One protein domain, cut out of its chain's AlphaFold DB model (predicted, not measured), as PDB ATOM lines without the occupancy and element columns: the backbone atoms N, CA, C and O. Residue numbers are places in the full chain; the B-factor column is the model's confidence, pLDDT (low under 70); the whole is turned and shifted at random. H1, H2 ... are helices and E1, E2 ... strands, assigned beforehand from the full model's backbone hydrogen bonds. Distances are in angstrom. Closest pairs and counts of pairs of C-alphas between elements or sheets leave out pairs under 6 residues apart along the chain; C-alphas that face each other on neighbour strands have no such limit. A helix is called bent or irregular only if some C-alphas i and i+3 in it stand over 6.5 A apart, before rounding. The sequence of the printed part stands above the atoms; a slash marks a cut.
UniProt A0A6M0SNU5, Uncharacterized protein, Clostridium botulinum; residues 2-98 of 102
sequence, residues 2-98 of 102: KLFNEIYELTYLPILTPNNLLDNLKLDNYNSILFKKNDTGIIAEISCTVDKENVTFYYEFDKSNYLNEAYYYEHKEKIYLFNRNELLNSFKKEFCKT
ATOM      1  N   LYS A   2       4.643  24.618  -4.104       81.75
ATOM      2  CA  LYS A   2       4.429  25.437  -2.892       81.75
ATOM      3  C   LYS A   2       5.606  26.365  -2.525       81.75
ATOM      4  O   LYS A   2       5.415  27.569  -2.470       81.75
ATOM      5  N   LEU A   3       6.824  25.827  -2.424       84.50
ATOM      6  CA  LEU A   3       8.010  26.607  -2.041       84.50
ATOM      7  C   LEU A   3       8.428  27.668  -3.081       84.50
ATOM      8  O   LEU A   3       8.938  28.724  -2.728       84.50
ATOM      9  N   PHE A   4       8.187  27.416  -4.374       85.94
ATOM     10  CA  PHE A   4       8.424  28.422  -5.417       85.94
ATOM     11  C   PHE A   4       7.462  29.604  -5.266       85.94
ATOM     12  O   PHE A   4       7.893  30.750  -5.364       85.94
ATOM     13  N   ASN A   5       6.184  29.327  -4.987       86.06
ATOM     14  CA  ASN A   5       5.193  30.370  -4.741       86.06
ATOM     15  C   ASN A   5       5.545  31.169  -3.482       86.06
ATOM     16  O   ASN A   5       5.552  32.387  -3.544       86.06
ATOM     17  N   GLU A   6       5.949  30.512  -2.392       86.94
ATOM     18  CA  GLU A   6       6.381  31.188  -1.159       86.94
ATOM     19  C   GLU A   6       7.596  32.106  -1.398       86.94
ATOM     20  O   GLU A   6       7.627  33.242  -0.928       86.94
ATOM     21  N   ILE A   7       8.578  31.667  -2.195       87.19
ATOM     22  CA  ILE A   7       9.706  32.518  -2.611       87.19
ATOM     23  C   ILE A   7       9.220  33.688  -3.474       87.19
ATOM     24  O   ILE A   7       9.670  34.817  -3.276       87.19
ATOM     25  N   TYR A   8       8.333  33.438  -4.439       87.69
ATOM     26  CA  TYR A   8       7.797  34.466  -5.328       87.69
ATOM     27  C   TYR A   8       7.021  35.531  -4.544       87.69
ATOM     28  O   TYR A   8       7.307  36.718  -4.676       87.69
ATOM     29  N   GLU A   9       6.107  35.119  -3.670       86.94
ATOM     30  CA  GLU A   9       5.316  36.003  -2.815       86.94
ATOM     31  C   GLU A   9       6.220  36.850  -1.913       86.94
ATOM     32  O   GLU A   9       6.110  38.073  -1.915       86.94
ATOM     33  N   LEU A  10       7.196  36.242  -1.230       86.88
ATOM     34  CA  LEU A  10       8.161  36.976  -0.401       86.88
ATOM     35  C   LEU A  10       9.072  37.920  -1.193       86.88
ATOM     36  O   LEU A  10       9.600  38.881  -0.632       86.88
ATOM     37  N   THR A  11       9.308  37.646  -2.474       83.81
ATOM     38  CA  THR A  11      10.169  38.487  -3.315       83.81
ATOM     39  C   THR A  11       9.387  39.657  -3.904       83.81
ATOM     40  O   THR A  11       9.903  40.772  -3.957       83.81
ATOM     41  N   TYR A  12       8.149  39.419  -4.340       84.62
ATOM     42  CA  TYR A  12       7.425  40.345  -5.210       84.62
ATOM     43  C   TYR A  12       6.161  40.937  -4.599       84.62
ATOM     44  O   TYR A  12       5.682  41.934  -5.135       84.62
ATOM     45  N   LEU A  13       5.637  40.394  -3.496       84.38
ATOM     46  CA  LEU A  13       4.429  40.904  -2.851       84.38
ATOM     47  C   LEU A  13       4.725  41.544  -1.480       84.38
ATOM     48  O   LEU A  13       5.604  41.096  -0.728       84.38
ATOM     49  N   PRO A  14       3.980  42.601  -1.116       82.06
ATOM     50  CA  PRO A  14       3.982  43.111   0.244       82.06
ATOM     51  C   PRO A  14       3.176  42.169   1.146       82.06
ATOM     52  O   PRO A  14       1.958  42.080   1.031       82.06
ATOM     53  N   ILE A  15       3.852  41.494   2.077       85.19
ATOM     54  CA  ILE A  15       3.206  40.677   3.127       85.19
ATOM     55  C   ILE A  15       2.380  41.568   4.066       85.19
ATOM     56  O   ILE A  15       1.325  41.185   4.562       85.19
ATOM     57  N   LEU A  16       2.898  42.768   4.316       90.06
ATOM     58  CA  LEU A  16       2.334  43.790   5.177       90.06
ATOM     59  C   LEU A  16       2.806  45.142   4.648       90.06
ATOM     60  O   LEU A  16       3.968  45.274   4.255       90.06
ATOM     61  N   THR A  17       1.923  46.136   4.656       89.88
ATOM     62  CA  THR A  17       2.249  47.534   4.351       89.88
ATOM     63  C   THR A  17       2.065  48.404   5.598       89.88
ATOM     64  O   THR A  17       1.319  48.013   6.500       89.88
ATOM     65  N   PRO A  18       2.659  49.611   5.652       90.19
ATOM     66  CA  PRO A  18       2.459  50.539   6.765       90.19
ATOM     67  C   PRO A  18       0.980  50.806   7.080       90.19
ATOM     68  O   PRO A  18       0.592  50.853   8.243       90.19
ATOM     69  N   ASN A  19       0.128  50.906   6.052       89.75
ATOM     70  CA  ASN A  19      -1.302  51.174   6.227       89.75
ATOM     71  C   ASN A  19      -2.041  50.022   6.916       89.75
ATOM     72  O   ASN A  19      -2.981  50.274   7.664       89.75
ATOM     73  N   ASN A  20      -1.610  48.772   6.710       90.31
ATOM     74  CA  ASN A  20      -2.236  47.618   7.359       90.31
ATOM     75  C   ASN A  20      -2.087  47.658   8.886       90.31
ATOM     76  O   ASN A  20      -2.901  47.073   9.591       90.31
ATOM     77  N   LEU A  21      -1.075  48.362   9.405       91.50
ATOM     78  CA  LEU A  21      -0.835  48.470  10.844       91.50
ATOM     79  C   LEU A  21      -1.840  49.381  11.559       91.50
ATOM     80  O   LEU A  21      -2.012  49.257  12.768       91.50
ATOM     81  N   LEU A  22      -2.509  50.284  10.835       90.88
ATOM     82  CA  LEU A  22      -3.468  51.220  11.428       90.88
ATOM     83  C   LEU A  22      -4.692  50.507  12.007       90.88
ATOM     84  O   LEU A  22      -5.229  50.944  13.021       90.88
ATOM     85  N   ASP A  23      -5.112  49.399  11.396       89.06
ATOM     86  CA  ASP A  23      -6.259  48.630  11.877       89.06
ATOM     87  C   ASP A  23      -6.015  48.028  13.267       89.06
ATOM     88  O   ASP A  23      -6.972  47.854  14.023       89.06
ATOM     89  N   ASN A  24      -4.752  47.801  13.646       86.38
ATOM     90  CA  ASN A  24      -4.400  47.281  14.967       86.38
ATOM     91  C   ASN A  24      -4.744  48.261  16.097       86.38
ATOM     92  O   ASN A  24      -5.015  47.818  17.207       86.38
ATOM     93  N   LEU A  25      -4.813  49.574  15.831       88.38
ATOM     94  CA  LEU A  25      -5.214  50.571  16.836       88.38
ATOM     95  C   LEU A  25      -6.664  50.417  17.312       88.38
ATOM     96  O   LEU A  25      -7.059  51.048  18.285       88.38
ATOM     97  N   LYS A  26      -7.481  49.622  16.614       90.06
ATOM     98  CA  LYS A  26      -8.851  49.319  17.046       90.06
ATOM     99  C   LYS A  26      -8.890  48.333  18.216       90.06
ATOM    100  O   LYS A  26      -9.961  48.120  18.773       90.06
ATOM    101  N   LEU A  27      -7.767  47.689  18.535       91.12
ATOM    102  CA  LEU A  27      -7.652  46.731  19.628       91.12
ATOM    103  C   LEU A  27      -7.292  47.459  20.927       91.12
ATOM    104  O   LEU A  27      -6.346  48.241  20.952       91.12
ATOM    105  N   ASP A  28      -7.998  47.147  22.015       91.12
ATOM    106  CA  ASP A  28      -7.857  47.837  23.310       91.12
ATOM    107  C   ASP A  28      -6.442  47.773  23.901       91.12
ATOM    108  O   ASP A  28      -6.045  48.633  24.682       91.12
ATOM    109  N   ASN A  29      -5.676  46.739  23.552       92.38
ATOM    110  CA  ASN A  29      -4.316  46.556  24.039       92.38
ATOM    111  C   ASN A  29      -3.265  47.302  23.201       92.38
ATOM    112  O   ASN A  29      -2.096  47.286  23.572       92.38
ATOM    113  N   TYR A  30      -3.638  47.934  22.085       93.69
ATOM    114  CA  TYR A  30      -2.741  48.750  21.268       93.69
ATOM    115  C   TYR A  30      -2.859  50.218  21.671       93.69
ATOM    116  O   TYR A  30      -3.912  50.836  21.564       93.69
ATOM    117  N   ASN A  31      -1.743  50.795  22.106       93.50
ATOM    118  CA  ASN A  31      -1.720  52.113  22.731       93.50
ATOM    119  C   ASN A  31      -1.416  53.220  21.717       93.50
ATOM    120  O   ASN A  31      -1.998  54.302  21.774       93.50
ATOM    121  N   SER A  32      -0.473  52.983  20.801       94.81
ATOM    122  CA  SER A  32      -0.071  53.979  19.807       94.81
ATOM    123  C   SER A  32       0.674  53.365  18.624       94.81
ATOM    124  O   SER A  32       1.231  52.270  18.710       94.81
ATOM    125  N   ILE A  33       0.705  54.115  17.521       95.50
ATOM    126  CA  ILE A  33       1.576  53.869  16.372       95.50
ATOM    127  C   ILE A  33       2.276  55.169  15.983       95.50
ATOM    128  O   ILE A  33       1.645  56.223  15.881       95.50
ATOM    129  N   LEU A  34       3.581  55.095  15.755       95.69
ATOM    130  CA  LEU A  34       4.401  56.211  15.310       95.69
ATOM    131  C   LEU A  34       5.170  55.809  14.056       95.69
ATOM    132  O   LEU A  34       5.981  54.888  14.082       95.69
ATOM    133  N   PHE A  35       4.944  56.537  12.966       95.81
ATOM    134  CA  PHE A  35       5.698  56.358  11.731       95.81
ATOM    135  C   PHE A  35       6.863  57.342  11.666       95.81
ATOM    136  O   PHE A  35       6.682  58.555  11.789       95.81
ATOM    137  N   LYS A  36       8.061  56.817  11.418       95.44
ATOM    138  CA  LYS A  36       9.292  57.578  11.194       95.44
ATOM    139  C   LYS A  36       9.848  57.237   9.821       95.44
ATOM    140  O   LYS A  36       9.699  56.115   9.346       95.44
ATOM    141  N   LYS A  37      10.509  58.198   9.183       94.44
ATOM    142  CA  LYS A  37      11.315  57.941   7.984       94.44
ATOM    143  C   LYS A  37      12.773  57.757   8.379       94.44
ATOM    144  O   LYS A  37      13.256  58.454   9.268       94.44
ATOM    145  N   ASN A  38      13.460  56.866   7.683       89.62
ATOM    146  CA  ASN A  38      14.908  56.706   7.737       89.62
ATOM    147  C   ASN A  38      15.458  56.578   6.301       89.62
ATOM    148  O   ASN A  38      14.719  56.724   5.323       89.62
ATOM    149  N   ASP A  39      16.754  56.302   6.160       90.44
ATOM    150  CA  ASP A  39      17.394  56.188   4.843       90.44
ATOM    151  C   ASP A  39      16.901  54.972   4.032       90.44
ATOM    152  O   ASP A  39      16.937  54.985   2.792       90.44
ATOM    153  N   THR A  40      16.424  53.927   4.719       87.81
ATOM    154  CA  THR A  40      15.983  52.659   4.122       87.81
ATOM    155  C   THR A  40      14.496  52.646   3.758       87.81
ATOM    156  O   THR A  40      14.118  51.930   2.830       87.81
ATOM    157  N   GLY A  41      13.671  53.487   4.386       94.62
ATOM    158  CA  GLY A  41      12.237  53.608   4.138       94.62
ATOM    159  C   GLY A  41      11.467  54.164   5.341       94.62
ATOM    160  O   GLY A  41      11.646  55.324   5.728       94.62
ATOM    161  N   ILE A  42      10.547  53.360   5.878       95.81
ATOM    162  CA  ILE A  42       9.641  53.734   6.974       95.81
ATOM    163  C   ILE A  42       9.833  52.765   8.138       95.81
ATOM    164  O   ILE A  42       9.828  51.555   7.947       95.81
ATOM    165  N   ILE A  43       9.918  53.300   9.351       96.88
ATOM    166  CA  ILE A  43       9.834  52.533  10.592       96.88
ATOM    167  C   ILE A  43       8.481  52.834  11.231       96.88
ATOM    168  O   ILE A  43       8.151  54.002  11.445       96.88
ATOM    169  N   ALA A  44       7.708  51.801  11.546       96.62
ATOM    170  CA  ALA A  44       6.533  51.917  12.397       96.62
ATOM    171  C   ALA A  44       6.861  51.384  13.795       96.62
ATOM    172  O   ALA A  44       7.220  50.217  13.947       96.62
ATOM    173  N   GLU A  45       6.730  52.239  14.803       96.56
ATOM    174  CA  GLU A  45       6.836  51.882  16.216       96.56
ATOM    175  C   GLU A  45       5.428  51.725  16.774       96.56
ATOM    176  O   GLU A  45       4.648  52.677  16.759       96.56
ATOM    177  N   ILE A  46       5.087  50.528  17.237       95.69
ATOM    178  CA  ILE A  46       3.777  50.211  17.794       95.69
ATOM    179  C   ILE A  46       3.946  49.883  19.264       95.69
ATOM    180  O   ILE A  46       4.554  48.870  19.602       95.69
ATOM    181  N   SER A  47       3.377  50.709  20.135       95.50
ATOM    182  CA  SER A  47       3.331  50.419  21.564       95.50
ATOM    183  C   SER A  47       2.015  49.736  21.908       95.50
ATOM    184  O   SER A  47       0.941  50.208  21.535       95.50
ATOM    185  N   CYS A  48       2.090  48.639  22.648       94.19
ATOM    186  CA  CYS A  48       0.934  47.879  23.103       94.19
ATOM    187  C   CYS A  48       1.208  47.269  24.480       94.19
ATOM    188  O   CYS A  48       2.350  47.243  24.944       94.19
ATOM    189  N   THR A  49       0.161  46.799  25.143       93.94
ATOM    190  CA  THR A  49       0.247  46.139  26.441       93.94
ATOM    191  C   THR A  49       0.083  44.630  26.263       93.94
ATOM    192  O   THR A  49      -0.948  44.162  25.779       93.94
ATOM    193  N   VAL A  50       1.096  43.864  26.667       89.25
ATOM    194  CA  VAL A  50       1.119  42.393  26.661       89.25
ATOM    195  C   VAL A  50       1.365  41.943  28.096       89.25
ATOM    196  O   VAL A  50       2.308  42.406  28.724       89.25
ATOM    197  N   ASP A  51       0.480  41.120  28.662       89.81
ATOM    198  CA  ASP A  51       0.586  40.626  30.048       89.81
ATOM    199  C   ASP A  51       0.825  41.717  31.116       89.81
ATOM    200  O   ASP A  51       1.489  41.500  32.126       89.81
ATOM    201  N   LYS A  52       0.196  42.888  30.923       89.38
ATOM    202  CA  LYS A  52       0.317  44.110  31.754       89.38
ATOM    203  C   LYS A  52       1.653  44.851  31.631       89.38
ATOM    204  O   LYS A  52       1.855  45.840  32.334       89.38
ATOM    205  N   GLU A  53       2.519  44.442  30.714       91.19
ATOM    206  CA  GLU A  53       3.755  45.140  30.383       91.19
ATOM    207  C   GLU A  53       3.616  45.899  29.064       91.19
ATOM    208  O   GLU A  53       2.949  45.453  28.133       91.19
ATOM    209  N   ASN A  54       4.237  47.075  28.980       92.19
ATOM    210  CA  ASN A  54       4.259  47.849  27.745       92.19
ATOM    211  C   ASN A  54       5.415  47.382  26.866       92.19
ATOM    212  O   ASN A  54       6.579  47.514  27.242       92.19
ATOM    213  N   VAL A  55       5.079  46.901  25.674       94.56
ATOM    214  CA  VAL A  55       6.027  46.429  24.671       94.56
ATOM    215  C   VAL A  55       5.915  47.309  23.434       94.56
ATOM    216  O   VAL A  55       4.814  47.634  22.982       94.56
ATOM    217  N   THR A  56       7.065  47.686  22.878       96.06
ATOM    218  CA  THR A  56       7.136  48.379  21.590       96.06
ATOM    219  C   THR A  56       7.659  47.429  20.524       96.06
ATOM    220  O   THR A  56       8.794  46.955  20.607       96.06
ATOM    221  N   PHE A  57       6.833  47.192  19.512       96.19
ATOM    222  CA  PHE A  57       7.195  46.475  18.298       96.19
ATOM    223  C   PHE A  57       7.629  47.456  17.214       96.19
ATOM    224  O   PHE A  57       7.063  48.538  17.065       96.19
ATOM    225  N   TYR A  58       8.620  47.051  16.436       96.50
ATOM    226  CA  TYR A  58       9.196  47.818  15.347       96.50
ATOM    227  C   TYR A  58       8.972  47.053  14.052       96.50
ATOM    228  O   TYR A  58       9.289  45.867  13.970       96.50
ATOM    229  N   TYR A  59       8.441  47.740  13.047       96.44
ATOM    230  CA  TYR A  59       8.257  47.219  11.698       96.44
ATOM    231  C   TYR A  59       9.013  48.121  10.731       96.44
ATOM    232  O   TYR A  59       8.666  49.292  10.572       96.44
ATOM    233  N   GLU A  60      10.047  47.582  10.095       96.12
ATOM    234  CA  GLU A  60      10.853  48.302   9.113       96.12
ATOM    235  C   GLU A  60      10.425  47.937   7.695       96.12
ATOM    236  O   GLU A  60      10.494  46.779   7.275       96.12
ATOM    237  N   PHE A  61      10.015  48.951   6.946       95.44
ATOM    238  CA  PHE A  61       9.598  48.860   5.557       95.44
ATOM    239  C   PHE A  61      10.625  49.537   4.656       95.44
ATOM    240  O   PHE A  61      11.169  50.588   5.002       95.44
ATOM    241  N   ASP A  62      10.856  48.968   3.476       94.06
ATOM    242  CA  ASP A  62      11.655  49.628   2.447       94.06
ATOM    243  C   ASP A  62      10.901  50.787   1.761       94.06
ATOM    244  O   ASP A  62       9.737  51.085   2.042       94.06
ATOM    245  N   LYS A  63      11.567  51.448   0.808       92.88
ATOM    246  CA  LYS A  63      10.990  52.534  -0.008       92.88
ATOM    247  C   LYS A  63       9.797  52.101  -0.871       92.88
ATOM    248  O   LYS A  63       9.046  52.962  -1.322       92.88
ATOM    249  N   SER A  64       9.623  50.800  -1.091       91.50
ATOM    250  CA  SER A  64       8.492  50.198  -1.804       91.50
ATOM    251  C   SER A  64       7.377  49.748  -0.848       91.50
ATOM    252  O   SER A  64       6.420  49.115  -1.288       91.50
ATOM    253  N   ASN A  65       7.465  50.100   0.443       91.19
ATOM    254  CA  ASN A  65       6.561  49.694   1.523       91.19
ATOM    255  C   ASN A  65       6.567  48.188   1.826       91.19
ATOM    256  O   ASN A  65       5.602  47.670   2.392       91.19
ATOM    257  N   TYR A  66       7.623  47.468   1.455       92.50
ATOM    258  CA  TYR A  66       7.739  46.041   1.731       92.50
ATOM    259  C   TYR A  66       8.365  45.845   3.105       92.50
ATOM    260  O   TYR A  66       9.440  46.372   3.386       92.50
ATOM    261  N   LEU A  67       7.690  45.078   3.967       95.00
ATOM    262  CA  LEU A  67       8.220  44.728   5.283       95.00
ATOM    263  C   LEU A  67       9.525  43.939   5.126       95.00
ATOM    264  O   LEU A  67       9.510  42.843   4.556       95.00
ATOM    265  N   ASN A  68      10.616  44.478   5.661       94.50
ATOM    266  CA  ASN A  68      11.918  43.825   5.730       94.50
ATOM    267  C   ASN A  68      12.097  43.102   7.059       94.50
ATOM    268  O   ASN A  68      12.475  41.932   7.070       94.50
ATOM    269  N   GLU A  69      11.808  43.784   8.165       96.00
ATOM    270  CA  GLU A  69      12.034  43.259   9.507       96.00
ATOM    271  C   GLU A  69      10.882  43.635  10.433       96.00
ATOM    272  O   GLU A  69      10.356  44.746  10.364       96.00
ATOM    273  N   ALA A  70      10.515  42.714  11.320       96.75
ATOM    274  CA  ALA A  70       9.691  43.007  12.481       96.75
ATOM    275  C   ALA A  70      10.390  42.476  13.729       96.75
ATOM    276  O   ALA A  70      10.863  41.335  13.738       96.75
ATOM    277  N   TYR A  71      10.487  43.295  14.769       97.31
ATOM    278  CA  TYR A  71      11.250  42.962  15.967       97.31
ATOM    279  C   TYR A  71      10.774  43.753  17.187       97.31
ATOM    280  O   TYR A  71      10.008  44.708  17.077       97.31
ATOM    281  N   TYR A  72      11.256  43.369  18.362       96.44
ATOM    282  CA  TYR A  72      11.149  44.148  19.594       96.44
ATOM    283  C   TYR A  72      12.474  44.089  20.354       96.44
ATOM    284  O   TYR A  72      13.402  43.388  19.943       96.44
ATOM    285  N   TYR A  73      12.579  44.859  21.435       95.19
ATOM    286  CA  TYR A  73      13.728  44.789  22.330       95.19
ATOM    287  C   TYR A  73      13.336  44.138  23.650       95.19
ATOM    288  O   TYR A  73      12.416  44.603  24.317       95.19
ATOM    289  N   GLU A  74      14.093  43.124  24.048       92.25
ATOM    290  CA  GLU A  74      14.015  42.489  25.360       92.25
ATOM    291  C   GLU A  74      15.377  42.650  26.036       92.25
ATOM    292  O   GLU A  74      16.396  42.282  25.467       92.25
ATOM    293  N   HIS A  75      15.443  43.289  27.206       90.81
ATOM    294  CA  HIS A  75      16.713  43.556  27.910       90.81
ATOM    295  C   HIS A  75      17.821  44.212  27.046       90.81
ATOM    296  O   HIS A  75      19.008  44.008  27.293       90.81
ATOM    297  N   LYS A  76      17.436  45.068  26.082       91.12
ATOM    298  CA  LYS A  76      18.295  45.715  25.054       91.12
ATOM    299  C   LYS A  76      18.780  44.795  23.929       91.12
ATOM    300  O   LYS A  76      19.487  45.263  23.037       91.12
ATOM    301  N   GLU A  77      18.372  43.537  23.916       95.50
ATOM    302  CA  GLU A  77      18.615  42.618  22.812       95.50
ATOM    303  C   GLU A  77      17.491  42.730  21.779       95.50
ATOM    304  O   GLU A  77      16.313  42.793  22.128       95.50
ATOM    305  N   LYS A  78      17.859  42.806  20.496       95.88
ATOM    306  CA  LYS A  78      16.905  42.866  19.381       95.88
ATOM    307  C   LYS A  78      16.409  41.452  19.085       95.88
ATOM    308  O   LYS A  78      17.183  40.626  18.605       95.88
ATOM    309  N   ILE A  79      15.126  41.196  19.320       96.50
ATOM    310  CA  ILE A  79      14.483  39.905  19.062       96.50
ATOM    311  C   ILE A  79      13.657  39.996  17.779       96.50
ATOM    312  O   ILE A  79      12.702  40.771  17.699       96.50
ATOM    313  N   TYR A  80      14.022  39.207  16.768       96.06
ATOM    314  CA  TYR A  80      13.320  39.174  15.485       96.06
ATOM    315  C   TYR A  80      12.049  38.325  15.565       96.06
ATOM    316  O   TYR A  80      12.092  37.148  15.908       96.06
ATOM    317  N   LEU A  81      10.927  38.919  15.166       94.75
ATOM    318  CA  LEU A  81       9.681  38.215  14.852       94.75
ATOM    319  C   LEU A  81       9.621  37.838  13.369       94.75
ATOM    320  O   LEU A  81       9.003  36.847  12.988       94.75
ATOM    321  N   PHE A  82      10.259  38.651  12.525       95.06
ATOM    322  CA  PHE A  82      10.343  38.446  11.088       95.06
ATOM    323  C   PHE A  82      11.616  39.085  10.527       95.06
ATOM    324  O   PHE A  82      11.942  40.225  10.859       95.06
ATOM    325  N   ASN A  83      12.292  38.374   9.625       95.12
ATOM    326  CA  ASN A  83      13.365  38.909   8.794       95.12
ATOM    327  C   ASN A  83      13.229  38.351   7.368       95.12
ATOM    328  O   ASN A  83      13.406  37.152   7.132       95.12
ATOM    329  N   ARG A  84      12.907  39.222   6.403       93.50
ATOM    330  CA  ARG A  84      12.651  38.839   5.005       93.50
ATOM    331  C   ARG A  84      13.858  38.147   4.376       93.50
ATOM    332  O   ARG A  84      13.690  37.161   3.661       93.50
ATOM    333  N   ASN A  85      15.066  38.643   4.636       92.94
ATOM    334  CA  ASN A  85      16.285  38.097   4.041       92.94
ATOM    335  C   ASN A  85      16.609  36.710   4.595       92.94
ATOM    336  O   ASN A  85      16.950  35.810   3.826       92.94
ATOM    337  N   GLU A  86      16.481  36.513   5.906       93.50
ATOM    338  CA  GLU A  86      16.695  35.201   6.523       93.50
ATOM    339  C   GLU A  86      15.694  34.166   6.005       93.50
ATOM    340  O   GLU A  86      16.099  33.066   5.616       93.50
ATOM    341  N   LEU A  87      14.415  34.543   5.902       92.12
ATOM    342  CA  LEU A  87      13.354  33.672   5.401       92.12
ATOM    343  C   LEU A  87      13.532  33.327   3.913       92.12
ATOM    344  O   LEU A  87      13.455  32.166   3.520       92.12
ATOM    345  N   LEU A  88      13.858  34.308   3.067       92.38
ATOM    346  CA  LEU A  88      14.163  34.045   1.656       92.38
ATOM    347  C   LEU A  88      15.376  33.123   1.501       92.38
ATOM    348  O   LEU A  88      15.392  32.253   0.628       92.38
ATOM    349  N   ASN A  89      16.403  33.301   2.330       92.44
ATOM    350  CA  ASN A  89      17.596  32.465   2.289       92.44
ATOM    351  C   ASN A  89      17.317  31.032   2.755       92.44
ATOM    352  O   ASN A  89      17.882  30.098   2.179       92.44
ATOM    353  N   SER A  90      16.459  30.836   3.758       91.62
ATOM    354  CA  SER A  90      16.058  29.495   4.192       91.62
ATOM    355  C   SER A  90      15.265  28.780   3.093       91.62
ATOM    356  O   SER A  90      15.631  27.664   2.720       91.62
ATOM    357  N   PHE A  91      14.297  29.458   2.468       90.88
ATOM    358  CA  PHE A  91      13.486  28.883   1.391       90.88
ATOM    359  C   PHE A  91      14.314  28.557   0.151       90.88
ATOM    360  O   PHE A  91      14.184  27.475  -0.417       90.88
ATOM    361  N   LYS A  92      15.235  29.442  -0.254       89.00
ATOM    362  CA  LYS A  92      16.160  29.161  -1.364       89.00
ATOM    363  C   LYS A  92      17.034  27.938  -1.076       89.00
ATOM    364  O   LYS A  92      17.212  27.096  -1.954       89.00
ATOM    365  N   LYS A  93      17.567  27.814   0.147       90.88
ATOM    366  CA  LYS A  93      18.373  26.649   0.553       90.88
ATOM    367  C   LYS A  93      17.562  25.357   0.507       90.88
ATOM    368  O   LYS A  93      18.088  24.340   0.066       90.88
ATOM    369  N   GLU A  94      16.314  25.384   0.958       90.31
ATOM    370  CA  GLU A  94      15.413  24.230   0.910       90.31
ATOM    371  C   GLU A  94      15.045  23.856  -0.532       90.31
ATOM    372  O   GLU A  94      15.139  22.690  -0.921       90.31
ATOM    373  N   PHE A  95      14.750  24.851  -1.367       87.69
ATOM    374  CA  PHE A  95      14.429  24.642  -2.774       87.69
ATOM    375  C   PHE A  95      15.582  23.959  -3.517       87.69
ATOM    376  O   PHE A  95      15.369  22.980  -4.227       87.69
ATOM    377  N   CYS A  96      16.824  24.396  -3.283       85.62
ATOM    378  CA  CYS A  96      18.017  23.786  -3.875       85.62
ATOM    379  C   CYS A  96      18.288  22.345  -3.407       85.62
ATOM    380  O   CYS A  96      18.979  21.607  -4.104       85.62
ATOM    381  N   LYS A  97      17.773  21.938  -2.239       86.38
ATOM    382  CA  LYS A  97      17.895  20.563  -1.721       86.38
ATOM    383  C   LYS A  97      16.822  19.626  -2.264       86.38
ATOM    384  O   LYS A  97      16.942  18.413  -2.104       86.38
ATOM    385  N   THR A  98      15.772  20.168  -2.875       74.50
ATOM    386  CA  THR A  98      14.682  19.357  -3.408       74.50
ATOM    387  C   THR A  98      15.187  18.639  -4.666       74.50
ATOM    388  O   THR A  98      15.674  19.312  -5.580       74.50
TER     389      THR A  98
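Overview. This is residues 2 to 98 of the 102 residues of an uncharacterized protein of Clostridium botulinum (UniProt A0A6M0SNU5). One twisted sheet of five strands has the short helix H2 over one face, above E2, while H1 and H3, the first and last helices, pack side by side beyond the end of E5. This helix pair and the sheet follow one another along the longest axis, and H3 follows E5 with no residue between them. The printed part has 97 residues, with three named helices and five named strands in the order H1, H2, E1, E2, E3, E4, E5, H3; the class is mixed, helices and strands. The sheet's order is E1, E2, E3, E4, E5, antiparallel throughout. The whole is only just loose, close to compact, with a radius of gyration of the C-alphas of 15.2 A, and its outline is elongated, with spans of 45 by 27 by 26 A.

Along the chain. H1 holds residues 2 to 12, from C-alpha 2 at (4.429, 25.437, -2.892) to C-alpha 12, 15.4 A away. H2 holds residues 18 to 26 and is 15.3 A long; it is neither bent nor irregular, but only just: C-alphas 20 and 23 are 6.1 A apart. E1, residues 30 to 37, measures 21.4 A from first to last C-alpha. E2, residues 41 to 50, measures 27.5 A. E3, residues 53 to 62, measures 29.4 A and begins with C-alpha 53 at (3.755, 45.140, 30.383). E4, residues 67 to 74, measures 21.0 A, and E5, residues 77 to 83, measures 15.4 A. H3, residues 84 to 97, is the longest helix by residues; it measures 20.2 A and ends with C-alpha 97 at (17.895, 20.563, -1.721).

Arrangement. The strands E1 to E5 form a meander, each strand the antiparallel neighbour of the one before, with E1 and E5 as edge strands. E1 and E2 are a hairpin whose directions stand at 164 degrees; N 34 and O 45, 2.8 A apart, are within hydrogen-bond range. The hairpin E2 and E3 stands at 161 degrees, with N 46 and O 57 at 2.8 A and N 57 and O 46 at 2.8 A. In the hairpin E3 and E4, at 154 degrees, N 58 and O 71 are 2.8 A apart. In the hairpin E4 and E5, at 152 degrees, N 72 and O 79 are 3.0 A apart. From edge to edge the strands' lines turn by 83 degrees. H2 is on the sheet at a height over the sheet of 8.7 A. It lies over E2 and runs along the strands, at 17 degrees to E2 on the local plane; the closest C-alphas of H2 and E2 are those of Pro 18 and Ala 44, 7.1 A apart. H3 only grazes the sheet, with its residues 84 to 86; the closest C-alphas of E4 and H3 are those of Asn 68 and Arg 84, 5.1 A apart. H1 is not on the sheet. H1 and H3 touch, their closest C-alphas being those of Ile 7 and Leu 88, 6.4 A apart. They run opposite ways at a shallow tilt of 33 degrees, only just short of steep. H2 is apart from H1 and from H3. In H1 and H3 every O i to N i+4 pair is within hydrogen-bond range; in H2 0 of 5 are, beside 5 of 6 O i to N i+3 pairs.

Size, cuts and confidence. The two C-alphas farthest apart are those of Lys 52 and Thr 98, 45.3 A, while the first and last printed C-alphas, of Lys 2 and Thr 98, are 11.9 A apart. The printed part has no cut. The seven links between elements are tight, and no residue lies between E5 and H3. The mean pLDDT of the printed part is 91.6, and no printed residue is under 70.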